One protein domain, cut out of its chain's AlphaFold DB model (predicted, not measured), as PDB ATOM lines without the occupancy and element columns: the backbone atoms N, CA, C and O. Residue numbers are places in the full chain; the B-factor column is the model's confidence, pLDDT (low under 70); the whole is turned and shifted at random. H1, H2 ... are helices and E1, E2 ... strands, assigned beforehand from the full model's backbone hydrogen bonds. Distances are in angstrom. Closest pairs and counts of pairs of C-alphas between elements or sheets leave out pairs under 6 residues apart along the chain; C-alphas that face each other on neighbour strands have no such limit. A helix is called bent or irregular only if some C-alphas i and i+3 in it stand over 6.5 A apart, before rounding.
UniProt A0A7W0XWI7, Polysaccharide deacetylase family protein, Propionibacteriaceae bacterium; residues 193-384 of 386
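What this domain is: This is residues 193 to 384 of the 386 residues of the protein "Polysaccharide deacetylase family protein" of Propionibacteriaceae bacterium (UniProt A0A7W0XWI7). A strongly twisted sheet of parallel strands, E1, E2, E3, E5 and E6, makes the core, with H7 on one face and the short H8 on the other; H1 and H6 pack on H7, while H2, H3 and H5 pack on the long H4, which runs past the edge strand E3, and E4 lies near E3 but apart from the sheet's other strands, paired with the short stretches 284 to 285 and 382 to 383. The 192 printed residues hold eight named helices and six named strands, in the order E1 H1 E2 H2 H3 E3 H4 H5 E4 H6 E5 H7 E6 H8, and the class is mixed. The whole is compact, with a radius of gyration of the C-alphas of 15.5 A and spans of 46 by 31 by 31 A.

How they stand to each other: E1, residues 193 to 198, has E2, 220 to 223, and E6, 365 to 368, on one side and E5, 338 to 342, on the other. These neighbours are parallel to E1: N 222 and O 197 are 2.8 A apart, N 193 and O 366 2.9 A, N 196 and O 339 2.9 A, all within hydrogen-bond range. E3, 244 to 247, is E2's parallel neighbour, with N 221 and O 244 at 2.8 A. H1, 205 to 215, only grazes this branched sheet; E1, H1 and E2 form a right-handed strand-helix-strand unit, parallel neighbour strands with a helix between. H2, 225 to 230, and H3, 232 to 240, stand between E2 and E3 in a second right-handed unit. H4, 260 to 278, touches H2, C-alphas of Gly 225 and Thr 270 being closest at 4.5 A, and H5, 294 to 302, Arg 264 and Val 299 at 6.2 A. E4, 306 to 308, pairs with no named strand. H7, 348 to 362, runs along the strands at a height over the sheet of 9.0 A; H8, 370 to 374, is on the opposite face at 7.1 A. H7 touches H6, 322 to 332, the closest C-alphas being those of Ala 322 and Ala 352, 4.6 A. Every O i to N i+4 pair is within range in H1, H2, H3, H5, H6 and H8; H4 has 14 of 15 and H7 9 of 11.

Where its parts are: E1 begins at C-alpha 193 (26.357, 5.623, -8.085) and is 16.4 A long. H4 is 26.5 A long, H7 21.5 A, H6 15.5 A and H1 15.3 A; H7 is irregular, C-alphas 351 and 354 being 7.1 A apart. H8 ends at C-alpha 374 (28.556, 9.763, 0.714).

The domain as a whole: The C-alphas of Ala 261 and Arg 362 are farthest apart, 47.2 A. The printed part has no cut. The links E3 to H4, H4 to H5 and E4 to H6 are long. No printed residue is under 70 in pLDDT.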
ATOM      1  N   LEU A 193      25.588   6.859  -8.220       98.19
ATOM      2  CA  LEU A 193      26.357   5.623  -8.085       98.19
ATOM      3  C   LEU A 193      27.848   5.950  -8.242       98.19
ATOM      4  O   LEU A 193      28.203   6.767  -9.091       98.19
ATOM      5  N   ALA A 194      28.714   5.309  -7.455       98.62
ATOM      6  CA  ALA A 194      30.162   5.466  -7.579       98.62
ATOM      7  C   ALA A 194      30.780   4.272  -8.311       98.62
ATOM      8  O   ALA A 194      30.647   3.127  -7.878       98.62
ATOM      9  N   LEU A 195      31.474   4.547  -9.416       98.69
ATOM     10  CA  LEU A 195      32.403   3.590 -10.012       98.69
ATOM     11  C   LEU A 195      33.753   3.742  -9.314       98.69
ATOM     12  O   LEU A 195      34.261   4.861  -9.198       98.69
ATOM     13  N   THR A 196      34.316   2.630  -8.849       98.81
ATOM     14  CA  THR A 196      35.595   2.625  -8.138       98.81
ATOM     15  C   THR A 196      36.573   1.649  -8.770       98.81
ATOM     16  O   THR A 196      36.151   0.587  -9.218       98.81
ATOM     17  N   PHE A 197      37.843   2.040  -8.845       98.69
ATOM     18  CA  PHE A 197      38.902   1.287  -9.512       98.69
ATOM     19  C   PHE A 197      40.052   1.022  -8.551       98.69
ATOM     20  O   PHE A 197      40.633   1.976  -8.030       98.69
ATOM     21  N   ASP A 198      40.376  -0.248  -8.355       98.62
ATOM     22  CA  ASP A 198      41.442  -0.690  -7.462       98.62
ATOM     23  C   ASP A 198      42.691  -1.105  -8.254       98.62
ATOM     24  O   ASP A 198      42.655  -1.313  -9.475       98.62
ATOM     25  N   ASP A 199      43.796  -1.215  -7.523       97.88
ATOM     26  CA  ASP A 199      45.138  -1.638  -7.937       97.88
ATOM     27  C   ASP A 199      45.940  -0.645  -8.775       97.88
ATOM     28  O   ASP A 199      47.128  -0.860  -8.983       97.88
ATOM     29  N   GLY A 200      45.358   0.440  -9.267       94.94
ATOM     30  CA  GLY A 200      46.064   1.408 -10.105       94.94
ATOM     31  C   GLY A 200      47.175   2.199  -9.395       94.94
ATOM     32  O   GLY A 200      47.405   2.049  -8.192       94.94
ATOM     33  N   PRO A 201      47.852   3.108 -10.117       94.56
ATOM     34  CA  PRO A 201      47.784   3.298 -11.570       94.56
ATOM     35  C   PRO A 201      48.464   2.160 -12.361       94.56
ATOM     36  O   PRO A 201      49.341   1.463 -11.859       94.56
ATOM     37  N   SER A 202      48.080   1.982 -13.626       93.88
ATOM     38  CA  SER A 202      48.621   0.966 -14.541       93.88
ATOM     39  C   SER A 202      48.691   1.474 -15.992       93.88
ATOM     40  O   SER A 202      48.257   2.582 -16.312       93.88
ATOM     41  N   SER A 203      49.173   0.637 -16.918       92.00
ATOM     42  CA  SER A 203      49.154   0.934 -18.361       92.00
ATOM     43  C   SER A 203      47.740   1.108 -18.944       92.00
ATOM     44  O   SER A 203      47.581   1.684 -20.022       92.00
ATOM     45  N   PHE A 204      46.700   0.653 -18.243       91.19
ATOM     46  CA  PHE A 204      45.306   0.800 -18.659       91.19
ATOM     47  C   PHE A 204      44.660   2.107 -18.188       91.19
ATOM     48  O   PHE A 204      43.735   2.594 -18.852       91.19
ATOM     49  N   THR A 205      45.151   2.710 -17.101       90.06
ATOM     50  CA  THR A 205      44.577   3.924 -16.502       90.06
ATOM     51  C   THR A 205      44.419   5.074 -17.510       90.06
ATOM     52  O   THR A 205      43.326   5.639 -17.557       90.06
ATOM     53  N   PRO A 206      45.384   5.403 -18.405       88.31
ATOM     54  CA  PRO A 206      45.200   6.499 -19.365       88.31
ATOM     55  C   PRO A 206      43.979   6.311 -20.276       88.31
ATOM     56  O   PRO A 206      43.219   7.247 -20.542       88.31
ATOM     57  N   ARG A 207      43.751   5.076 -20.741       85.88
ATOM     58  CA  ARG A 207      42.598   4.754 -21.589       85.88
ATOM     59  C   ARG A 207      41.298   4.831 -20.797       85.88
ATOM     60  O   ARG A 207      40.293   5.298 -21.337       85.88
ATOM     61  N   LEU A 208      41.329   4.398 -19.539       92.31
ATOM     62  CA  LEU A 208      40.198   4.465 -18.625       92.31
ATOM     63  C   LEU A 208      39.795   5.920 -18.340       92.31
ATOM     64  O   LEU A 208      38.630   6.270 -18.526       92.31
ATOM     65  N   LEU A 209      40.759   6.793 -18.029       85.50
ATOM     66  CA  LEU A 209      40.538   8.235 -17.867       85.50
ATOM     67  C   LEU A 209      39.902   8.853 -19.112       85.50
ATOM     68  O   LEU A 209      38.903   9.565 -19.007       85.50
ATOM     69  N   GLY A 210      40.416   8.521 -20.299       78.81
ATOM     70  CA  GLY A 210      39.843   9.000 -21.553       78.81
ATOM     71  C   GLY A 210      38.384   8.570 -21.749       78.81
ATOM     72  O   GLY A 210      37.592   9.336 -22.297       78.81
ATOM     73  N   ILE A 211      37.997   7.368 -21.304       86.88
ATOM     74  CA  ILE A 211      36.594   6.919 -21.320       86.88
ATOM     75  C   ILE A 211      35.764   7.766 -20.350       86.88
ATOM     76  O   ILE A 211      34.772   8.359 -20.773       86.88
ATOM     77  N   LEU A 212      36.180   7.876 -19.086       90.12
ATOM     78  CA  LEU A 212      35.441   8.625 -18.062       90.12
ATOM     79  C   LEU A 212      35.223  10.093 -18.469       90.12
ATOM     80  O   LEU A 212      34.101  10.596 -18.410       90.12
ATOM     81  N   GLN A 213      36.260  10.752 -18.995       86.31
ATOM     82  CA  GLN A 213      36.183  12.132 -19.482       86.31
ATOM     83  C   GLN A 213      35.235  12.286 -20.676       86.31
ATOM     84  O   GLN A 213      34.421  13.212 -20.694       86.31
ATOM     85  N   ARG A 214      35.286  11.376 -21.663       81.88
ATOM     86  CA  ARG A 214      34.362  11.407 -22.816       81.88
ATOM     87  C   ARG A 214      32.905  11.276 -22.387       81.88
ATOM     88  O   ARG A 214      32.041  11.917 -22.979       81.88
ATOM     89  N   HIS A 215      32.643  10.478 -21.356       84.88
ATOM     90  CA  HIS A 215      31.302  10.307 -20.803       84.88
ATOM     91  C   HIS A 215      30.914  11.373 -19.768       84.88
ATOM     92  O   HIS A 215      29.761  11.380 -19.332       84.88
ATOM     93  N   ARG A 216      31.833  12.285 -19.415       84.75
ATOM     94  CA  ARG A 216      31.648  13.355 -18.420       84.75
ATOM     95  C   ARG A 216      31.213  12.816 -17.056       84.75
ATOM     96  O   ARG A 216      30.257  13.310 -16.466       84.75
ATOM     97  N   VAL A 217      31.896  11.778 -16.587       90.25
ATOM     98  CA  VAL A 217      31.619  11.139 -15.297       90.25
ATOM     99  C   VAL A 217      32.836  11.192 -14.392       90.25
ATOM    100  O   VAL A 217      33.966  11.186 -14.880       90.25
ATOM    101  N   SER A 218      32.596  11.202 -13.085       92.69
ATOM    102  CA  SER A 218      33.642  11.084 -12.073       92.69
ATOM    103  C   SER A 218      33.687   9.663 -11.509       92.69
ATOM    104  O   SER A 218      32.690   8.941 -11.520       92.69
ATOM    105  N   ALA A 219      34.857   9.266 -11.019       97.94
ATOM    106  CA  ALA A 219      35.111   7.979 -10.381       97.94
ATOM    107  C   ALA A 219      36.140   8.138  -9.252       97.94
ATOM    108  O   ALA A 219      36.783   9.188  -9.134       97.94
ATOM    109  N   THR A 220      36.313   7.090  -8.448       98.75
ATOM    110  CA  THR A 220      37.327   7.040  -7.383       98.75
ATOM    111  C   THR A 220      38.331   5.921  -7.651       98.75
ATOM    112  O   THR A 220      37.934   4.789  -7.907       98.75
ATOM    113  N   PHE A 221      39.621   6.227  -7.578       98.69
ATOM    114  CA  PHE A 221      40.718   5.283  -7.784       98.69
ATOM    115  C   PHE A 221      41.407   5.013  -6.451       98.69
ATOM    116  O   PHE A 221      41.951   5.939  -5.853       98.69
ATOM    117  N   PHE A 222      41.393   3.768  -5.985       98.81
ATOM    118  CA  PHE A 222      42.173   3.335  -4.832       98.81
ATOM    119  C   PHE A 222      43.519   2.827  -5.338       98.81
ATOM    120  O   PHE A 222      43.610   1.756  -5.933       98.81
ATOM    121  N   VAL A 223      44.558   3.640  -5.143       98.62
ATOM    122  CA  VAL A 223      45.879   3.405  -5.736       98.62
ATOM    123  C   VAL A 223      46.838   2.743  -4.754       98.62
ATOM    124  O   VAL A 223      46.821   3.039  -3.557       98.62
ATOM    125  N   VAL A 224      47.693   1.869  -5.281       98.69
ATOM    126  CA  VAL A 224      48.729   1.154  -4.523       98.69
ATOM    127  C   VAL A 224      50.006   1.993  -4.490       98.69
ATOM    128  O   VAL A 224      50.471   2.446  -5.540       98.69
ATOM    129  N   GLY A 225      50.593   2.192  -3.307       98.06
ATOM    130  CA  GLY A 225      51.738   3.091  -3.097       98.06
ATOM    131  C   GLY A 225      52.927   2.827  -4.028       98.06
ATOM    132  O   GLY A 225      53.438   3.761  -4.649       98.06
ATOM    133  N   ASP A 226      53.307   1.562  -4.229       97.75
ATOM    134  CA  ASP A 226      54.357   1.177  -5.187       97.75
ATOM    135  C   ASP A 226      54.115   1.727  -6.595       97.75
ATOM    136  O   ASP A 226      55.043   2.178  -7.270       97.75
ATOM    137  N   ARG A 227      52.861   1.721  -7.043       97.69
ATOM    138  CA  ARG A 227      52.485   2.157  -8.388       97.69
ATOM    139  C   ARG A 227      52.374   3.670  -8.483       97.69
ATOM    140  O   ARG A 227      52.703   4.233  -9.524       97.69
ATOM    141  N   VAL A 228      52.003   4.342  -7.391       97.38
ATOM    142  CA  VAL A 228      52.098   5.807  -7.296       97.38
ATOM    143  C   VAL A 228      53.547   6.254  -7.478       97.38
ATOM    144  O   VAL A 228      53.800   7.166  -8.260       97.38
ATOM    145  N   ARG A 229      54.505   5.579  -6.828       97.19
ATOM    146  CA  ARG A 229      55.941   5.876  -6.971       97.19
ATOM    147  C   ARG A 229      56.462   5.631  -8.387       97.19
ATOM    148  O   ARG A 229      57.310   6.380  -8.858       97.19
ATOM    149  N   GLN A 230      55.949   4.608  -9.071       96.06
ATOM    150  CA  GLN A 230      56.343   4.279 -10.447       96.06
ATOM    151  C   GLN A 230      55.723   5.209 -11.498       96.06
ATOM    152  O   GLN A 230      56.342   5.457 -12.531       96.06
ATOM    153  N   ALA A 231      54.508   5.711 -11.263       91.88
ATOM    154  CA  ALA A 231      53.765   6.520 -12.227       91.88
ATOM    155  C   ALA A 231      53.087   7.751 -11.580       91.88
ATOM    156  O   ALA A 231      51.863   7.908 -11.690       91.88
ATOM    157  N   PRO A 232      53.849   8.660 -10.941       89.00
ATOM    158  CA  PRO A 232      53.284   9.829 -10.262       89.00
ATOM    159  C   PRO A 232      52.539  10.758 -11.231       89.00
ATOM    160  O   PRO A 232      51.459  11.252 -10.907       89.00
ATOM    161  N   ASP A 233      53.032  10.915 -12.462       79.81
ATOM    162  CA  ASP A 233      52.389  11.734 -13.498       79.81
ATOM    163  C   ASP A 233      50.981  11.235 -13.853       79.81
ATOM    164  O   ASP A 233      50.081  12.019 -14.159       79.81
ATOM    165  N   LEU A 234      50.758   9.921 -13.786       82.12
ATOM    166  CA  LEU A 234      49.465   9.319 -14.087       82.12
ATOM    167  C   LEU A 234      48.462   9.528 -12.946       82.12
ATOM    168  O   LEU A 234      47.275   9.747 -13.196       82.12
ATOM    169  N   VAL A 235      48.933   9.549 -11.697       87.06
ATOM    170  CA  VAL A 235      48.116   9.955 -10.543       87.06
ATOM    171  C   VAL A 235      47.769  11.444 -10.633       87.06
ATOM    172  O   VAL A 235      46.606  11.809 -10.441       87.06
ATOM    173  N   ALA A 236      48.724  12.297 -11.026       76.19
ATOM    174  CA  ALA A 236      48.479  13.721 -11.274       76.19
ATOM    175  C   ALA A 236      47.423  13.922 -12.370       76.19
ATOM    176  O   ALA A 236      46.467  14.675 -12.184       76.19
ATOM    177  N   ALA A 237      47.546  13.198 -13.486       74.94
ATOM    178  CA  ALA A 237      46.585  13.234 -14.584       74.94
ATOM    179  C   ALA A 237      45.192  12.745 -14.156       74.94
ATOM    180  O   ALA A 237      44.186  13.342 -14.537       74.94
ATOM    181  N   THR A 238      45.123  11.698 -13.326       80.94
ATOM    182  CA  THR A 238      43.865  11.184 -12.760       80.94
ATOM    183  C   THR A 238      43.176  12.251 -11.909       80.94
ATOM    184  O   THR A 238      41.990  12.532 -12.099       80.94
ATOM    185  N   LYS A 239      43.929  12.923 -11.029       83.38
ATOM    186  CA  LYS A 239      43.418  14.030 -10.211       83.38
ATOM    187  C   LYS A 239      42.975  15.222 -11.066       83.38
ATOM    188  O   LYS A 239      41.875  15.736 -10.867       83.38
ATOM    189  N   ALA A 240      43.795  15.636 -12.033       76.44
ATOM    190  CA  ALA A 240      43.493  16.734 -12.954       76.44
ATOM    191  C   ALA A 240      42.266  16.447 -13.838       76.44
ATOM    192  O   ALA A 240      41.573  17.369 -14.261       76.44
ATOM    193  N   ALA A 241      41.954  15.170 -14.085       74.94
ATOM    194  CA  ALA A 241      40.747  14.747 -14.787       74.94
ATOM    195  C   ALA A 241      39.462  14.841 -13.938       74.94
ATOM    196  O   ALA A 241      38.389  14.521 -14.450       74.94
ATOM    197  N   GLY A 242      39.543  15.275 -12.675       78.25
ATOM    198  CA  GLY A 242      38.388  15.391 -11.779       78.25
ATOM    199  C   GLY A 242      37.992  14.076 -11.104       78.25
ATOM    200  O   GLY A 242      36.852  13.939 -10.652       78.25
ATOM    201  N   MET A 243      38.913  13.110 -11.047       92.69
ATOM    202  CA  MET A 243      38.728  11.855 -10.319       92.69
ATOM    203  C   MET A 243      39.204  11.997  -8.871       92.69
ATOM    204  O   MET A 243      40.050  12.833  -8.539       92.69
ATOM    205  N   GLU A 244      38.658  11.163  -7.995       96.50
ATOM    206  CA  GLU A 244      39.094  11.062  -6.606       96.50
ATOM    207  C   GLU A 244      40.175   9.987  -6.455       96.50
ATOM    208  O   GLU A 244      40.104   8.949  -7.105       96.50
ATOM    209  N   ILE A 245      41.153  10.231  -5.580       98.12
ATOM    210  CA  ILE A 245      42.217   9.279  -5.247       98.12
ATOM    211  C   ILE A 245      42.039   8.831  -3.792       98.12
ATOM    212  O   ILE A 245      41.931   9.667  -2.892       98.12
ATOM    213  N   GLY A 246      42.011   7.521  -3.574       98.56
ATOM    214  CA  GLY A 246      42.013   6.860  -2.275       98.56
ATOM    215  C   GLY A 246      43.260   5.996  -2.085       98.56
ATOM    216  O   GLY A 246      43.985   5.702  -3.032       98.56
ATOM    217  N   ASN A 247      43.502   5.592  -0.844       98.81
ATOM    218  CA  ASN A 247      44.622   4.747  -0.444       98.81
ATOM    219  C   ASN A 247      44.250   3.260  -0.577       98.81
ATOM    220  O   ASN A 247      43.176   2.863  -0.110       98.81
ATOM    221  N   HIS A 248      45.128   2.455  -1.182       98.75
ATOM    222  CA  HIS A 248      44.968   1.004  -1.317       98.75
ATOM    223  C   HIS A 248      46.160   0.201  -0.780       98.75
ATOM    224  O   HIS A 248      46.514  -0.826  -1.352       98.75
ATOM    225  N   SER A 249      46.765   0.658   0.324       98.56
ATOM    226  CA  SER A 249      48.033   0.165   0.896       98.56
ATOM    227  C   SER A 249      49.259   0.408   0.004       98.56
ATOM    228  O   SER A 249      49.135   0.803  -1.160       98.56
ATOM    229  N   SER A 250      50.460   0.185   0.542       97.75
ATOM    230  CA  SER A 250      51.708   0.401  -0.204       97.75
ATOM    231  C   SER A 250      51.976  -0.722  -1.199       97.75
ATOM    232  O   SER A 250      52.394  -0.446  -2.325       97.75
ATOM    233  N   HIS A 251      51.695  -1.966  -0.799       95.12
ATOM    234  CA  HIS A 251      52.104  -3.172  -1.530       95.12
ATOM    235  C   HIS A 251      50.950  -4.125  -1.875       95.12
ATOM    236  O   HIS A 251      51.186  -5.177  -2.463       95.12
ATOM    237  N   HIS A 252      49.703  -3.752  -1.562       97.44
ATOM    238  CA  HIS A 252      48.521  -4.617  -1.675       97.44
ATOM    239  C   HIS A 252      48.549  -5.816  -0.691       97.44
ATOM    240  O   HIS A 252      47.958  -6.870  -0.934       97.44
ATOM    241  N   ASP A 253      49.210  -5.655   0.460       97.31
ATOM    242  CA  ASP A 253      49.231  -6.664   1.521       97.31
ATOM    243  C   ASP A 253      47.882  -6.747   2.255       97.31
ATOM    244  O   ASP A 253      47.182  -5.749   2.455       97.31
ATOM    245  N   ASP A 254      47.524  -7.937   2.743       98.44
ATOM    246  CA  ASP A 254      46.412  -8.066   3.688       98.44
ATOM    247  C   ASP A 254      46.821  -7.457   5.034       98.44
ATOM    248  O   ASP A 254      47.521  -8.069   5.849       98.44
ATOM    249  N   LEU A 255      46.340  -6.234   5.264       97.88
ATOM    250  CA  LEU A 255      46.674  -5.417   6.426       97.88
ATOM    251  C   LEU A 255      46.453  -6.152   7.756       97.88
ATOM    252  O   LEU A 255      47.146  -5.862   8.728       97.88
ATOM    253  N   ARG A 256      45.533  -7.126   7.826       97.94
ATOM    254  CA  ARG A 256      45.239  -7.870   9.065       97.94
ATOM    255  C   ARG A 256      46.426  -8.682   9.579       97.94
ATOM    256  O   ARG A 256      46.438  -9.003  10.767       97.94
ATOM    257  N   PHE A 257      47.372  -9.034   8.709       97.69
ATOM    258  CA  PHE A 257      48.563  -9.807   9.066       97.69
ATOM    259  C   PHE A 257      49.782  -8.938   9.389       97.69
ATOM    260  O   PHE A 257      50.807  -9.459   9.825       97.69
ATOM    261  N   LEU A 258      49.676  -7.620   9.220       97.31
ATOM    262  CA  LEU A 258      50.718  -6.686   9.621       97.31
ATOM    263  C   LEU A 258      50.618  -6.375  11.118       97.31
ATOM    264  O   LEU A 258      49.533  -6.322  11.701       97.31
ATOM    265  N   SER A 259      51.762  -6.090  11.746       97.94
ATOM    266  CA  SER A 259      51.755  -5.440  13.059       97.94
ATOM    267  C   SER A 259      51.134  -4.043  12.942       97.94
ATOM    268  O   SER A 259      51.227  -3.403  11.894       97.94
ATOM    269  N   THR A 260      50.545  -3.520  14.020       97.69
ATOM    270  CA  THR A 260      49.928  -2.179  14.016       97.69
ATOM    271  C   THR A 260      50.892  -1.091  13.530       97.69
ATOM    272  O   THR A 260      50.491  -0.196  12.791       97.69
ATOM    273  N   ALA A 261      52.175  -1.178  13.905       97.31
ATOM    274  CA  ALA A 261      53.200  -0.231  13.468       97.31
ATOM    275  C   ALA A 261      53.511  -0.352  11.967       97.31
ATOM    276  O   ALA A 261      53.612   0.666  11.284       97.31
ATOM    277  N   ALA A 262      53.618  -1.579  11.441       97.88
ATOM    278  CA  ALA A 262      53.844  -1.811  10.016       97.88
ATOM    279  C   ALA A 262      52.641  -1.362   9.173       97.88
ATOM    280  O   ALA A 262      52.821  -0.660   8.187       97.88
ATOM    281  N   MET A 263      51.420  -1.683   9.611       98.19
ATOM    282  CA  MET A 263      50.176  -1.242   8.973       98.19
ATOM    283  C   MET A 263      50.065   0.283   8.929       98.19
ATOM    284  O   MET A 263      49.746   0.854   7.892       98.19
ATOM    285  N   ARG A 264      50.334   0.961  10.053       98.06
ATOM    286  CA  ARG A 264      50.343   2.426  10.109       98.06
ATOM    287  C   ARG A 264      51.317   3.005   9.090       98.06
ATOM    288  O   ARG A 264      50.932   3.888   8.331       98.06
ATOM    289  N   ARG A 265      52.548   2.494   9.073       97.75
ATOM    290  CA  ARG A 265      53.590   2.974   8.170       97.75
ATOM    291  C   ARG A 265      53.227   2.751   6.703       97.75
ATOM    292  O   ARG A 265      53.360   3.677   5.917       97.75
ATOM    293  N   ASP A 266      52.711   1.575   6.356       98.31
ATOM    294  CA  ASP A 266      52.238   1.254   5.002       98.31
ATOM    295  C   ASP A 266      51.218   2.294   4.491       98.31
ATOM    296  O   ASP A 266      51.349   2.855   3.393       98.31
ATOM    297  N   LEU A 267      50.231   2.611   5.333       98.12
ATOM    298  CA  LEU A 267      49.181   3.567   5.003       98.12
ATOM    299  C   LEU A 267      49.688   5.014   4.972       98.12
ATOM    300  O   LEU A 267      49.259   5.789   4.113       98.12
ATOM    301  N   GLU A 268      50.586   5.395   5.881       97.94
ATOM    302  CA  GLU A 268      51.212   6.721   5.919       97.94
ATOM    303  C   GLU A 268      52.108   6.958   4.699       97.94
ATOM    304  O   GLU A 268      51.961   7.991   4.046       97.94
ATOM    305  N   ASP A 269      52.964   6.000   4.342       97.25
ATOM    306  CA  ASP A 269      53.879   6.099   3.200       97.25
ATOM    307  C   ASP A 269      53.085   6.277   1.895       97.25
ATOM    308  O   ASP A 269      53.324   7.221   1.135       97.25
ATOM    309  N   THR A 270      52.042   5.465   1.696       98.38
ATOM    310  CA  THR A 270      51.128   5.594   0.546       98.38
ATOM    311  C   THR A 270      50.400   6.940   0.535       98.38
ATOM    312  O   THR A 270      50.249   7.574  -0.512       98.38
ATOM    313  N   SER A 271      49.964   7.423   1.701       96.62
ATOM    314  CA  SER A 271      49.295   8.724   1.817       96.62
ATOM    315  C   SER A 271      50.237   9.882   1.488       96.62
ATOM    316  O   SER A 271      49.811  10.853   0.861       96.62
ATOM    317  N   GLN A 272      51.512   9.780   1.866       92.94
ATOM    318  CA  GLN A 272      52.542  10.757   1.520       92.94
ATOM    319  C   GLN A 272      52.861  10.739   0.023       92.94
ATOM    320  O   GLN A 272      52.989  11.806  -0.574       92.94
ATOM    321  N   ASP A 273      52.950   9.559  -0.597       95.12
ATOM    322  CA  ASP A 273      53.107   9.427  -2.049       95.12
ATOM    323  C   ASP A 273      51.975  10.125  -2.806       95.12
ATOM    324  O   ASP A 273      52.223  10.944  -3.693       95.12
ATOM    325  N   ILE A 274      50.727   9.878  -2.403       92.44
ATOM    326  CA  ILE A 274      49.554  10.541  -2.985       92.44
ATOM    327  C   ILE A 274      49.596  12.055  -2.727       92.44
ATOM    328  O   ILE A 274      49.313  12.843  -3.635       92.44
ATOM    329  N   ALA A 275      49.964  12.489  -1.519       82.81
ATOM    330  CA  ALA A 275      50.020  13.906  -1.160       82.81
ATOM    331  C   ALA A 275      51.078  14.678  -1.955       82.81
ATOM    332  O   ALA A 275      50.809  15.804  -2.373       82.81
ATOM    333  N   ARG A 276      52.242  14.074  -2.227       85.12
ATOM    334  CA  ARG A 276      53.296  14.680  -3.059       85.12
ATOM    335  C   ARG A 276      52.800  15.046  -4.456       85.12
ATOM    336  O   ARG A 276      53.247  16.040  -5.018       85.12
ATOM    337  N   VAL A 277      51.870  14.261  -4.996       79.62
ATOM    338  CA  VAL A 277      51.342  14.441  -6.353       79.62
ATOM    339  C   VAL A 277      50.068  15.292  -6.374       79.62
ATOM    340  O   VAL A 277      49.869  16.106  -7.271       79.62
ATOM    341  N   THR A 278      49.181  15.107  -5.397       75.62
ATOM    342  CA  THR A 278      47.836  15.716  -5.391       75.62
ATOM    343  C   THR A 278      47.713  16.944  -4.479       75.62
ATOM    344  O   THR A 278      46.663  17.592  -4.436       75.62
ATOM    345  N   GLY A 279      48.774  17.261  -3.733       78.69
ATOM    346  CA  GLY A 279      48.857  18.360  -2.769       78.69
ATOM    347  C   GLY A 279      48.238  18.063  -1.399       78.69
ATOM    348  O   GLY A 279      48.403  18.864  -0.486       78.69
ATOM    349  N   HIS A 280      47.521  16.945  -1.237       77.69
ATOM    350  CA  HIS A 280      46.819  16.603   0.004       77.69
ATOM    351  C   HIS A 280      46.796  15.083   0.217       77.69
ATOM    352  O   HIS A 280      46.690  14.340  -0.761       77.69
ATOM    353  N   PRO A 281      46.849  14.589   1.465       85.94
ATOM    354  CA  PRO A 281      46.689  13.164   1.728       85.94
ATOM    355  C   PRO A 281      45.264  12.688   1.381       85.94
ATOM    356  O   PRO A 281      44.306  13.466   1.479       85.94
ATOM    357  N   PRO A 282      45.094  11.412   0.987       91.62
ATOM    358  CA  PRO A 282      43.780  10.833   0.740       91.62
ATOM    359  C   PRO A 282      42.962  10.766   2.036       91.62
ATOM    360  O   PRO A 282      43.498  10.636   3.132       91.62
ATOM    361  N   ARG A 283      41.634  10.814   1.902       93.94
ATOM    362  CA  ARG A 283      40.686  10.691   3.031       93.94
ATOM    363  C   ARG A 283      39.945   9.359   3.055       93.94
ATOM    364  O   ARG A 283      39.114   9.129   3.931       93.94
ATOM    365  N   LEU A 284      40.201   8.508   2.070       98.69
ATOM    366  CA  LEU A 284      39.531   7.232   1.882       98.69
ATOM    367  C   LEU A 284      40.586   6.133   1.849       98.69
ATOM    368  O   LEU A 284      41.566   6.248   1.116       98.69
ATOM    369  N   LEU A 285      40.344   5.068   2.601       98.81
ATOM    370  CA  LEU A 285      41.089   3.821   2.558       98.81
ATOM    371  C   LEU A 285      40.170   2.736   2.016       98.81
ATOM    372  O   LEU A 285      39.071   2.549   2.535       98.81
ATOM    373  N   ARG A 286      40.641   1.960   1.048       98.88
ATOM    374  CA  ARG A 286      40.087   0.636   0.784       98.88
ATOM    375  C   ARG A 286      41.143  -0.400   1.151       98.88
ATOM    376  O   ARG A 286      42.192  -0.410   0.521       98.88
ATOM    377  N   PRO A 287      40.915  -1.256   2.158       98.56
ATOM    378  CA  PRO A 287      41.843  -2.335   2.462       98.56
ATOM    379  C   PRO A 287      41.888  -3.347   1.305       98.56
ATOM    380  O   PRO A 287      40.813  -3.707   0.803       98.56
ATOM    381  N   PRO A 288      43.075  -3.828   0.896       98.50
ATOM    382  CA  PRO A 288      43.212  -4.939  -0.043       98.50
ATOM    383  C   PRO A 288      42.297  -6.112   0.314       98.50
ATOM    384  O   PRO A 288      42.064  -6.402   1.491       98.50
ATOM    385  N   TYR A 289      41.722  -6.761  -0.701       97.38
ATOM    386  CA  TYR A 289      40.768  -7.875  -0.556       97.38
ATOM    387  C   TYR A 289      39.468  -7.537   0.207       97.38
ATOM    388  O   TYR A 289      38.675  -8.429   0.512       97.38
ATOM    389  N   GLY A 290      39.247  -6.269   0.578       97.06
ATOM    390  CA  GLY A 290      38.217  -5.884   1.548       97.06
ATOM    391  C   GLY A 290      38.491  -6.422   2.961       97.06
ATOM    392  O   GLY A 290      37.596  -6.431   3.814       97.06
ATOM    393  N   ALA A 291      39.715  -6.891   3.205       97.38
ATOM    394  CA  ALA A 291      40.138  -7.543   4.427       97.38
ATOM    395  C   ALA A 291      40.404  -6.509   5.525       97.38
ATOM    396  O   ALA A 291      41.275  -5.650   5.415       97.38
ATOM    397  N   ARG A 292      39.643  -6.590   6.617       96.56
ATOM    398  CA  ARG A 292      39.791  -5.684   7.763       96.56
ATOM    399  C   ARG A 292      39.516  -6.381   9.087       96.56
ATOM    400  O   ARG A 292      38.829  -7.401   9.143       96.56
ATOM    401  N   ASN A 293      40.025  -5.784  10.152       96.56
ATOM    402  CA  ASN A 293      39.702  -6.085  11.540       96.56
ATOM    403  C   ASN A 293      39.620  -4.761  12.322       96.56
ATOM    404  O   ASN A 293      39.788  -3.684  11.749       96.56
ATOM    405  N   ARG A 294      39.368  -4.837  13.630       96.81
ATOM    406  CA  ARG A 294      39.270  -3.649  14.488       96.81
ATOM    407  C   ARG A 294      40.530  -2.775  14.431       96.81
ATOM    408  O   ARG A 294      40.407  -1.559  14.373       96.81
ATOM    409  N   THR A 295      41.712  -3.386  14.384       97.12
ATOM    410  CA  THR A 295      42.989  -2.667  14.291       97.12
ATOM    411  C   THR A 295      43.092  -1.855  12.998       97.12
ATOM    412  O   THR A 295      43.495  -0.698  13.049       97.12
ATOM    413  N   VAL A 296      42.676  -2.415  11.855       97.50
ATOM    414  CA  VAL A 296      42.636  -1.687  10.571       97.50
ATOM    415  C   VAL A 296      41.731  -0.459  10.668       97.50
ATOM    416  O   VAL A 296      42.138   0.636  10.283       97.50
ATOM    417  N   ASP A 297      40.528  -0.625  11.220       96.31
ATOM    418  CA  ASP A 297      39.562   0.470  11.355       96.31
ATOM    419  C   ASP A 297      40.081   1.569  12.312       96.31
ATOM    420  O   ASP A 297      39.929   2.761  12.037       96.31
ATOM    421  N   GLU A 298      40.755   1.188  13.405       95.62
ATOM    422  CA  GLU A 298      41.370   2.114  14.368       95.62
ATOM    423  C   GLU A 298      42.559   2.883  13.774       95.62
ATOM    424  O   GLU A 298      42.662   4.097  13.965       95.62
ATOM    425  N   VAL A 299      43.436   2.221  13.013       95.88
ATOM    426  CA  VAL A 299      44.546   2.897  12.324       95.88
ATOM    427  C   VAL A 299      44.002   3.845  11.254       95.88
ATOM    428  O   VAL A 299      44.429   4.998  11.194       95.88
ATOM    429  N   ALA A 300      43.009   3.423  10.465       94.81
ATOM    430  CA  ALA A 300      42.349   4.288   9.488       94.81
ATOM    431  C   ALA A 300      41.729   5.528  10.153       94.81
ATOM    432  O   ALA A 300      41.904   6.644   9.662       94.81
ATOM    433  N   MET A 301      41.072   5.356  11.307       94.12
ATOM    434  CA  MET A 301      40.545   6.458  12.115       94.12
ATOM    435  C   MET A 301      41.643   7.445  12.522       94.12
ATOM    436  O   MET A 301      41.484   8.650  12.333       94.12
ATOM    437  N   GLN A 302      42.755   6.940  13.063       88.75
ATOM    438  CA  GLN A 302      43.881   7.758  13.522       88.75
ATOM    439  C   GLN A 302      44.567   8.509  12.372       88.75
ATOM    440  O   GLN A 302      45.132   9.576  12.595       88.75
ATOM    441  N   LEU A 303      44.493   7.979  11.150       86.88
ATOM    442  CA  LEU A 303      44.980   8.625   9.929       86.88
ATOM    443  C   LEU A 303      43.927   9.508   9.239       86.88
ATOM    444  O   LEU A 303      44.178  10.041   8.161       86.88
ATOM    445  N   GLY A 304      42.745   9.682   9.837       91.81
ATOM    446  CA  GLY A 304      41.692  10.538   9.289       91.81
ATOM    447  C   GLY A 304      41.003   9.974   8.042       91.81
ATOM    448  O   GLY A 304      40.368  10.732   7.305       91.81
ATOM    449  N   MET A 305      41.106   8.662   7.801       96.81
ATOM    450  CA  MET A 305      40.548   7.993   6.627       96.81
ATOM    451  C   MET A 305      39.258   7.233   6.947       96.81
ATOM    452  O   MET A 305      39.166   6.521   7.947       96.81
ATOM    453  N   ALA A 306      38.254   7.347   6.076       97.81
ATOM    454  CA  ALA A 306      37.085   6.467   6.087       97.81
ATOM    455  C   ALA A 306      37.394   5.157   5.346       97.81
ATOM    456  O   ALA A 306      38.105   5.174   4.341       97.81
ATOM    457  N   VAL A 307      36.834   4.036   5.806       98.62
ATOM    458  CA  VAL A 307      37.044   2.718   5.191       98.62
ATOM    459  C   VAL A 307      35.950   2.461   4.157       98.62
ATOM    460  O   VAL A 307      34.766   2.403   4.488       98.62
ATOM    461  N   ILE A 308      36.331   2.300   2.894       98.81
ATOM    462  CA  ILE A 308      35.415   2.165   1.761       98.81
ATOM    463  C   ILE A 308      35.512   0.763   1.171       98.81
ATOM    464  O   ILE A 308      36.531   0.367   0.614       98.81
ATOM    465  N   LEU A 309      34.408   0.035   1.242       98.62
ATOM    466  CA  LEU A 309      34.194  -1.251   0.593       98.62
ATOM    467  C   LEU A 309      33.250  -1.057  -0.609       98.62
ATOM    468  O   LEU A 309      33.246   0.004  -1.235       98.62
ATOM    469  N   TRP A 310      32.472  -2.080  -0.945       98.69
ATOM    470  CA  TRP A 310      31.533  -2.086  -2.062       98.69
ATOM    471  C   TRP A 310      30.306  -2.942  -1.730       98.69
ATOM    472  O   TRP A 310      30.362  -3.828  -0.872       98.69
ATOM    473  N   ASP A 311      29.195  -2.672  -2.409       98.44
ATOM    474  CA  ASP A 311      27.998  -3.520  -2.434       98.44
ATOM    475  C   ASP A 311      27.847  -4.262  -3.771       98.44
ATOM    476  O   ASP A 311      27.135  -5.263  -3.841       98.44
ATOM    477  N   VAL A 312      28.546  -3.810  -4.818       98.25
ATOM    478  CA  VAL A 312      28.564  -4.449  -6.138       98.25
ATOM    479  C   VAL A 312      29.984  -4.895  -6.472       98.25
ATOM    480  O   VAL A 312      30.810  -4.092  -6.900       98.25
ATOM    481  N   ASP A 313      30.253  -6.189  -6.296       97.31
ATOM    482  CA  ASP A 313      31.468  -6.832  -6.803       97.31
ATOM    483  C   ASP A 313      31.232  -7.296  -8.237       97.31
ATOM    484  O   ASP A 313      30.296  -8.049  -8.524       97.31
ATOM    485  N   THR A 314      32.066  -6.826  -9.154       95.19
ATOM    486  CA  THR A 314      31.927  -7.178 -10.558       95.19
ATOM    487  C   THR A 314      32.589  -8.494 -10.939       95.19
ATOM    488  O   THR A 314      32.233  -9.074 -11.972       95.19
ATOM    489  N   LEU A 315      33.508  -8.981 -10.100       94.19
ATOM    490  CA  LEU A 315      34.368 -10.130 -10.362       94.19
ATOM    491  C   LEU A 315      35.174  -9.993 -11.664       94.19
ATOM    492  O   LEU A 315      35.544 -11.005 -12.266       94.19
ATOM    493  N   ASP A 316      35.449  -8.760 -12.102       93.94
ATOM    494  CA  ASP A 316      36.280  -8.482 -13.275       93.94
ATOM    495  C   ASP A 316      37.684  -9.071 -13.111       93.94
ATOM    496  O   ASP A 316      38.212  -9.654 -14.053       93.94
ATOM    497  N   TRP A 317      38.231  -9.040 -11.897       91.25
ATOM    498  CA  TRP A 317      39.489  -9.679 -11.509       91.25
ATOM    499  C   TRP A 317      39.520 -11.200 -11.728       91.25
ATOM    500  O   TRP A 317      40.588 -11.769 -11.950       91.25
ATOM    501  N   ARG A 318      38.359 -11.867 -11.698       91.12
ATOM    502  CA  ARG A 318      38.236 -13.326 -11.844       91.12
ATOM    503  C   ARG A 318      37.812 -13.757 -13.245       91.12
ATOM    504  O   ARG A 318      38.215 -14.825 -13.701       91.12
ATOM    505  N   TYR A 319      36.968 -12.971 -13.912       90.12
ATOM    506  CA  TYR A 319      36.351 -13.339 -15.185       90.12
ATOM    507  C   TYR A 319      36.569 -12.243 -16.237       90.12
ATOM    508  O   TYR A 319      35.831 -11.256 -16.234       90.12
ATOM    509  N   PRO A 320      37.518 -12.412 -17.179       88.94
ATOM    510  CA  PRO A 320      37.853 -11.397 -18.178       88.94
ATOM    511  C   PRO A 320      36.834 -11.345 -19.338       88.94
ATOM    512  O   PRO A 320      37.197 -11.460 -20.509       88.94
ATOM    513  N   ASP A 321      35.550 -11.161 -19.021       93.25
ATOM    514  CA  ASP A 321      34.430 -11.084 -19.966       93.25
ATOM    515  C   ASP A 321      33.666  -9.764 -19.781       93.25
ATOM    516  O   ASP A 321      32.959  -9.549 -18.794       93.25
ATOM    517  N   ALA A 322      33.781  -8.887 -20.779       93.25
ATOM    518  CA  ALA A 322      33.183  -7.558 -20.756       93.25
ATOM    519  C   ALA A 322      31.642  -7.576 -20.754       93.25
ATOM    520  O   ALA A 322      31.007  -6.693 -20.167       93.25
ATOM    521  N   SER A 323      31.026  -8.573 -21.391       94.00
ATOM    522  CA  SER A 323      29.569  -8.724 -21.445       94.00
ATOM    523  C   SER A 323      29.034  -9.181 -20.096       94.00
ATOM    524  O   SER A 323      28.059  -8.614 -19.591       94.00
ATOM    525  N   ARG A 324      29.709 -10.155 -19.471       93.81
ATOM    526  CA  ARG A 324      29.399 -10.591 -18.105       93.81
ATOM    527  C   ARG A 324      29.546  -9.437 -17.122       93.81
ATOM    528  O   ARG A 324      28.618  -9.183 -16.362       93.81
ATOM    529  N   LEU A 325      30.660  -8.710 -17.191       93.94
ATOM    530  CA  LEU A 325      30.934  -7.536 -16.366       93.94
ATOM    531  C   LEU A 325      29.821  -6.484 -16.487       93.94
ATOM    532  O   LEU A 325      29.230  -6.065 -15.489       93.94
ATOM    533  N   THR A 326      29.461  -6.127 -17.722       94.31
ATOM    534  CA  THR A 326      28.373  -5.179 -17.999       94.31
ATOM    535  C   THR A 326      27.050  -5.654 -17.399       94.31
ATOM    536  O   THR A 326      26.358  -4.882 -16.735       94.31
ATOM    537  N   LYS A 327      26.700  -6.931 -17.586       95.56
ATOM    538  CA  LYS A 327      25.473  -7.514 -17.030       95.56
ATOM    539  C   LYS A 327      25.466  -7.469 -15.501       95.56
ATOM    540  O   LYS A 327      24.462  -7.046 -14.933       95.56
ATOM    541  N   THR A 328      26.564  -7.856 -14.849       96.06
ATOM    542  CA  THR A 328      26.690  -7.834 -13.383       96.06
ATOM    543  C   THR A 328      26.436  -6.435 -12.833       96.06
ATOM    544  O   THR A 328      25.577  -6.269 -11.969       96.06
ATOM    545  N   VAL A 329      27.105  -5.412 -13.380       96.69
ATOM    546  CA  VAL A 329      26.914  -4.026 -12.925       96.69
ATOM    547  C   VAL A 329      25.463  -3.594 -13.094       96.69
ATOM    548  O   VAL A 329      24.864  -3.051 -12.173       96.69
ATOM    549  N   LEU A 330      24.864  -3.850 -14.254       96.12
ATOM    550  CA  LEU A 330      23.522  -3.358 -14.555       96.12
ATOM    551  C   LEU A 330      22.410  -4.079 -13.796       96.12
ATOM    552  O   LEU A 330      21.358  -3.480 -13.581       96.12
ATOM    553  N   VAL A 331      22.596  -5.341 -13.421       96.94
ATOM    554  CA  VAL A 331      21.625  -6.069 -12.592       96.94
ATOM    555  C   VAL A 331      21.718  -5.620 -11.133       96.94
ATOM    556  O   VAL A 331      20.690  -5.471 -10.473       96.94
ATOM    557  N   SER A 332      22.930  -5.363 -10.642       96.88
ATOM    558  CA  SER A 332      23.167  -5.061  -9.228       96.88
ATOM    559  C   SER A 332      23.068  -3.572  -8.881       96.88
ATOM    560  O   SER A 332      22.794  -3.240  -7.730       96.88
ATOM    561  N   ALA A 333      23.256  -2.668  -9.850       95.75
ATOM    562  CA  ALA A 333      23.295  -1.225  -9.619       95.75
ATOM    563  C   ALA A 333      21.993  -0.670  -9.022       95.75
ATOM    564  O   ALA A 333      20.914  -0.748  -9.621       95.75
ATOM    565  N   ARG A 334      22.117  -0.003  -7.871       96.94
ATOM    566  CA  ARG A 334      21.042   0.737  -7.199       96.94
ATOM    567  C   ARG A 334      21.535   2.137  -6.815       96.94
ATOM    568  O   ARG A 334      22.742   2.358  -6.733       96.94
ATOM    569  N   PRO A 335      20.636   3.122  -6.614       97.69
ATOM    570  CA  PRO A 335      21.039   4.419  -6.075       97.69
ATOM    571  C   PRO A 335      21.798   4.233  -4.758       97.69
ATOM    572  O   PRO A 335      21.322   3.521  -3.874       97.69
ATOM    573  N   GLY A 336      22.973   4.846  -4.645       97.38
ATOM    574  CA  GLY A 336      23.853   4.686  -3.491       97.38
ATOM    575  C   GLY A 336      24.930   3.610  -3.632       97.38
ATOM    576  O   GLY A 336      25.771   3.523  -2.744       97.38
ATOM    577  N   SER A 337      24.928   2.797  -4.694       98.50
ATOM    578  CA  SER A 337      25.908   1.713  -4.835       98.50
ATOM    579  C   SER A 337      27.335   2.222  -5.060       98.50
ATOM    580  O   SER A 337      27.557   3.253  -5.706       98.50
ATOM    581  N   ILE A 338      28.293   1.445  -4.560       98.81
ATOM    582  CA  ILE A 338      29.730   1.558  -4.803       98.81
ATOM    583  C   ILE A 338      30.155   0.285  -5.542       98.81
ATOM    584  O   ILE A 338      30.027  -0.823  -5.021       98.81
ATOM    585  N   VAL A 339      30.629   0.449  -6.777       98.75
ATOM    586  CA  VAL A 339      30.967  -0.655  -7.684       98.75
ATOM    587  C   VAL A 339      32.472  -0.888  -7.694       98.75
ATOM    588  O   VAL A 339      33.219   0.017  -8.068       98.75
ATOM    589  N   LEU A 340      32.900  -2.101  -7.338       98.56
ATOM    590  CA  LEU A 340      34.294  -2.540  -7.400       98.56
ATOM    591  C   LEU A 340      34.675  -2.978  -8.820       98.56
ATOM    592  O   LEU A 340      34.097  -3.922  -9.366       98.56
ATOM    593  N   LEU A 341      35.677  -2.313  -9.385       98.06
ATOM    594  CA  LEU A 341      36.363  -2.646 -10.632       98.06
ATOM    595  C   LEU A 341      37.877  -2.552 -10.391       98.06
ATOM    596  O   LEU A 341      38.311  -1.944  -9.416       98.06
ATOM    597  N   HIS A 342      38.679  -3.078 -11.308       97.88
ATOM    598  CA  HIS A 342      40.138  -3.012 -11.245       97.88
ATOM    599  C   HIS A 342      40.687  -2.414 -12.537       97.88
ATOM    600  O   HIS A 342      40.322  -2.837 -13.638       97.88
ATOM    601  N   ASP A 343      41.586  -1.436 -12.426       87.38
ATOM    602  CA  ASP A 343      42.207  -0.810 -13.596       87.38
ATOM    603  C   ASP A 343      43.585  -1.391 -13.924       87.38
ATOM    604  O   ASP A 343      44.268  -0.852 -14.787       87.38
ATOM    605  N   ALA A 344      43.993  -2.501 -13.304       83.44
ATOM    606  CA  ALA A 344      45.318  -3.075 -13.528       83.44
ATOM    607  C   ALA A 344      45.387  -4.589 -13.755       83.44
ATOM    608  O   ALA A 344      46.476  -5.116 -13.980       83.44
ATOM    609  N   ILE A 345      44.255  -5.293 -13.715       84.19
ATOM    610  CA  ILE A 345      44.248  -6.758 -13.816       84.19
ATOM    611  C   ILE A 345      44.046  -7.209 -15.260       84.19
ATOM    612  O   ILE A 345      44.835  -7.987 -15.795       84.19
ATOM    613  N   ASN A 346      42.984  -6.746 -15.922       83.75
ATOM    614  CA  ASN A 346      42.686  -7.200 -17.275       83.75
ATOM    615  C   ASN A 346      41.946  -6.161 -18.124       83.75
ATOM    616  O   ASN A 346      41.309  -5.229 -17.641       83.75
ATOM    617  N   ARG A 347      42.003  -6.371 -19.443       90.50
ATOM    618  CA  ARG A 347      41.419  -5.466 -20.444       90.50
ATOM    619  C   ARG A 347      39.887  -5.444 -20.466       90.50
ATOM    620  O   ARG A 347      39.325  -4.539 -21.078       90.50
ATOM    621  N   SER A 348      39.210  -6.436 -19.873       90.88
ATOM    622  CA  SER A 348      37.752  -6.569 -19.996       90.88
ATOM    623  C   SER A 348      37.022  -5.397 -19.342       90.88
ATOM    624  O   SER A 348      36.040  -4.914 -19.905       90.88
ATOM    625  N   THR A 349      37.580  -4.848 -18.257       93.38
ATOM    626  CA  THR A 349      37.103  -3.628 -17.597       93.38
ATOM    627  C   THR A 349      37.070  -2.445 -18.554       93.38
ATOM    628  O   THR A 349      36.036  -1.800 -18.712       93.38
ATOM    629  N   ILE A 350      38.152  -2.217 -19.297       92.94
ATOM    630  CA  ILE A 350      38.233  -1.137 -20.293       92.94
ATOM    631  C   ILE A 350      37.212  -1.341 -21.415       92.94
ATOM    632  O   ILE A 350      36.605  -0.380 -21.885       92.94
ATOM    633  N   THR A 351      37.036  -2.585 -21.866       93.81
ATOM    634  CA  THR A 351      36.090  -2.925 -22.934       93.81
ATOM    635  C   THR A 351      34.635  -2.743 -22.487       93.81
ATOM    636  O   THR A 351      33.829  -2.237 -23.264       93.81
ATOM    637  N   ALA A 352      34.296  -3.108 -21.249       95.38
ATOM    638  CA  ALA A 352      32.938  -3.009 -20.708       95.38
ATOM    639  C   ALA A 352      32.536  -1.574 -20.343       95.38
ATOM    640  O   ALA A 352      31.367  -1.194 -20.472       95.38
ATOM    641  N   LEU A 353      33.497  -0.767 -19.883       96.38
ATOM    642  CA  LEU A 353      33.234   0.512 -19.228       96.38
ATOM    643  C   LEU A 353      32.373   1.496 -20.051       96.38
ATOM    644  O   LEU A 353      31.423   2.035 -19.479       96.38
ATOM    645  N   PRO A 354      32.591   1.710 -21.368       95.44
ATOM    646  CA  PRO A 354      31.729   2.598 -22.156       95.44
ATOM    647  C   PRO A 354      30.261   2.146 -22.164       95.44
ATOM    648  O   PRO A 354      29.347   2.962 -22.028       95.44
ATOM    649  N   GLY A 355      30.032   0.834 -22.284       95.00
ATOM    650  CA  GLY A 355      28.699   0.234 -22.288       95.00
ATOM    651  C   GLY A 355      28.012   0.315 -20.926       95.00
ATOM    652  O   GLY A 355      26.810   0.586 -20.872       95.00
ATOM    653  N   ILE A 356      28.771   0.134 -19.841       97.88
ATOM    654  CA  ILE A 356      28.300   0.312 -18.462       97.88
ATOM    655  C   ILE A 356      27.855   1.756 -18.238       97.88
ATOM    656  O   ILE A 356      26.703   1.986 -17.865       97.88
ATOM    657  N   ILE A 357      28.733   2.728 -18.510       97.88
ATOM    658  CA  ILE A 357      28.454   4.146 -18.252       97.88
ATOM    659  C   ILE A 357      27.230   4.602 -19.044       97.88
ATOM    660  O   ILE A 357      26.291   5.148 -18.466       97.88
ATOM    661  N   ALA A 358      27.195   4.310 -20.347       95.88
ATOM    662  CA  ALA A 358      26.088   4.721 -21.202       95.88
ATOM    663  C   ALA A 358      24.747   4.126 -20.738       95.88
ATOM    664  O   ALA A 358      23.720   4.802 -20.784       95.88
ATOM    665  N   GLN A 359      24.732   2.873 -20.275       97.50
ATOM    666  CA  GLN A 359      23.513   2.225 -19.784       97.50
ATOM    667  C   GLN A 359      23.066   2.748 -18.419       97.50
ATOM    668  O   GLN A 359      21.868   2.936 -18.213       97.50
ATOM    669  N   LEU A 360      23.996   3.020 -17.504       98.06
ATOM    670  CA  LEU A 360      23.679   3.631 -16.214       98.06
ATOM    671  C   LEU A 360      23.124   5.049 -16.398       98.06
ATOM    672  O   LEU A 360      22.062   5.358 -15.857       98.06
ATOM    673  N   GLN A 361      23.759   5.870 -17.238       95.44
ATOM    674  CA  GLN A 361      23.271   7.213 -17.572       95.44
ATOM    675  C   GLN A 361      21.876   7.169 -18.216       95.44
ATOM    676  O   GLN A 361      20.995   7.919 -17.805       95.44
ATOM    677  N   ARG A 362      21.616   6.232 -19.146       96.56
ATOM    678  CA  ARG A 362      20.267   6.023 -19.717       96.56
ATOM    679  C   ARG A 362      19.215   5.649 -18.672       96.56
ATOM    680  O   ARG A 362      18.046   5.968 -18.847       96.56
ATOM    681  N   ARG A 363      19.617   4.992 -17.584       95.88
ATOM    682  CA  ARG A 363      18.746   4.672 -16.439       95.88
ATOM    683  C   ARG A 363      18.629   5.828 -15.437       95.88
ATOM    684  O   ARG A 363      18.036   5.646 -14.374       95.88
ATOM    685  N   GLY A 364      19.181   6.999 -15.754       95.00
ATOM    686  CA  GLY A 364      19.124   8.201 -14.928       95.00
ATOM    687  C   GLY A 364      20.141   8.233 -13.789       95.00
ATOM    688  O   GLY A 364      19.971   9.027 -12.865       95.00
ATOM    689  N   PHE A 365      21.168   7.375 -13.816       96.88
ATOM    690  CA  PHE A 365      22.224   7.432 -12.811       96.88
ATOM    691  C   PHE A 365      23.192   8.589 -13.059       96.88
ATOM    692  O   PHE A 365      23.638   8.809 -14.185       96.88
ATOM    693  N   GLN A 366      23.564   9.272 -11.978       94.94
ATOM    694  CA  GLN A 366      24.687  10.205 -11.939       94.94
ATOM    695  C   GLN A 366      25.917   9.462 -11.415       94.94
ATOM    696  O   GLN A 366      25.882   8.910 -10.314       94.94
ATOM    697  N   LEU A 367      26.984   9.412 -12.210       96.44
ATOM    698  CA  LEU A 367      28.216   8.723 -11.833       96.44
ATOM    699  C   LEU A 367      29.187   9.710 -11.189       96.44
ATOM    700  O   LEU A 367      29.610  10.679 -11.822       96.44
ATOM    701  N   VAL A 368      29.474   9.463  -9.917       96.31
ATOM    702  CA  VAL A 368      30.115  10.405  -8.995       96.31
ATOM    703  C   VAL A 368      31.302   9.760  -8.287       96.31
ATOM    704  O   VAL A 368      31.446   8.536  -8.287       96.31
ATOM    705  N   THR A 369      32.141  10.567  -7.637       97.31
ATOM    706  CA  THR A 369      33.147  10.029  -6.710       97.31
ATOM    707  C   THR A 369      32.488   9.498  -5.428       97.31
ATOM    708  O   THR A 369      31.354   9.852  -5.097       97.31
ATOM    709  N   VAL A 370      33.202   8.674  -4.662       98.12
ATOM    710  CA  VAL A 370      32.750   8.170  -3.356       98.12
ATOM    711  C   VAL A 370      32.463   9.317  -2.385       98.12
ATOM    712  O   VAL A 370      31.412   9.311  -1.746       98.12
ATOM    713  N   SER A 371      33.328  10.332  -2.298       95.00
ATOM    714  CA  SER A 371      33.057  11.493  -1.430       95.00
ATOM    715  C   SER A 371      31.818  12.284  -1.857       95.00
ATOM    716  O   SER A 371      31.058  12.739  -1.008       95.00
ATOM    717  N   GLN A 372      31.560  12.424  -3.161       92.44
ATOM    718  CA  GLN A 372      30.329  13.059  -3.652       92.44
ATOM    719  C   GLN A 372      29.085  12.218  -3.326       92.44
ATOM    720  O   GLN A 372      28.045  12.766  -2.967       92.44
ATOM    721  N   LEU A 373      29.198  10.890  -3.419       96.00
ATOM    722  CA  LEU A 373      28.125   9.953  -3.101       96.00
ATOM    723  C   LEU A 373      27.744   9.995  -1.613       96.00
ATOM    724  O   LEU A 373      26.564  10.092  -1.274       96.00
ATOM    725  N   LEU A 374      28.743   9.895  -0.733       93.31
ATOM    726  CA  LEU A 374      28.556   9.763   0.714       93.31
ATOM    727  C   LEU A 374      28.393  11.114   1.425       93.31
ATOM    728  O   LEU A 374      27.803  11.165   2.503       93.31
ATOM    729  N   GLY A 375      28.896  12.204   0.842       89.31
ATOM    730  CA  GLY A 375      29.000  13.490   1.523       89.31
ATOM    731  C   GLY A 375      30.068  13.448   2.619       89.31
ATOM    732  O   GLY A 375      31.193  13.003   2.397       89.31
ATOM    733  N   THR A 376      29.738  13.927   3.819       85.19
ATOM    734  CA  THR A 376      30.674  13.913   4.950       85.19
ATOM    735  C   THR A 376      30.887  12.491   5.467       85.19
ATOM    736  O   THR A 376      30.004  11.899   6.087       85.19
ATOM    737  N   THR A 377      32.088  11.953   5.263       89.69
ATOM    738  CA  THR A 377      32.502  10.659   5.813       89.69
ATOM    739  C   THR A 377      33.152  10.809   7.190       89.69
ATOM    740  O   THR A 377      33.753  11.839   7.511       89.69
ATOM    741  N   ARG A 378      33.029   9.772   8.025       89.50
ATOM    742  CA  ARG A 378      33.673   9.694   9.346       89.50
ATOM    743  C   ARG A 378      34.905   8.792   9.276       89.50
ATOM    744  O   ARG A 378      34.826   7.692   8.731       89.50
ATOM    745  N   ALA A 379      36.021   9.243   9.844       89.00
ATOM    746  CA  ALA A 379      37.244   8.448   9.916       89.00
ATOM    747  C   ALA A 379      37.010   7.151  10.716       89.00
ATOM    748  O   ALA A 379      36.270   7.161  11.701       89.00
ATOM    749  N   GLY A 380      37.585   6.036  10.262       84.94
ATOM    750  CA  GLY A 380      37.390   4.695  10.834       84.94
ATOM    751  C   GLY A 380      36.026   4.056  10.567       84.94
ATOM    752  O   GLY A 380      35.850   2.864  10.806       84.94
ATOM    753  N   HIS A 381      35.045   4.809  10.060       95.50
ATOM    754  CA  HIS A 381      33.741   4.249   9.725       95.50
ATOM    755  C   HIS A 381      33.798   3.495   8.393       95.50
ATOM    756  O   HIS A 381      34.433   3.945   7.438       95.50
ATOM    757  N   VAL A 382      33.088   2.366   8.330       98.00
ATOM    758  CA  VAL A 382      33.057   1.475   7.168       98.00
ATOM    759  C   VAL A 382      31.817   1.744   6.322       98.00
ATOM    760  O   VAL A 382      30.690   1.639   6.804       98.00
ATOM    761  N   TYR A 383      32.014   2.016   5.037       98.38
ATOM    762  CA  TYR A 383      30.947   2.247   4.067       98.38
ATOM    763  C   TYR A 383      31.002   1.186   2.969       98.38
ATOM    764  O   TYR A 383      32.050   0.953   2.381       98.38
ATOM    765  N   ARG A 384      29.872   0.537   2.676       97.94
ATOM    766  CA  ARG A 384      29.718  -0.362   1.506       97.94
ATOM    767  C   ARG A 384      28.910   0.279   0.380       97.94
ATOM    768  O   ARG A 384      28.970  -0.164  -0.755       97.94
TER     769      ARG A 384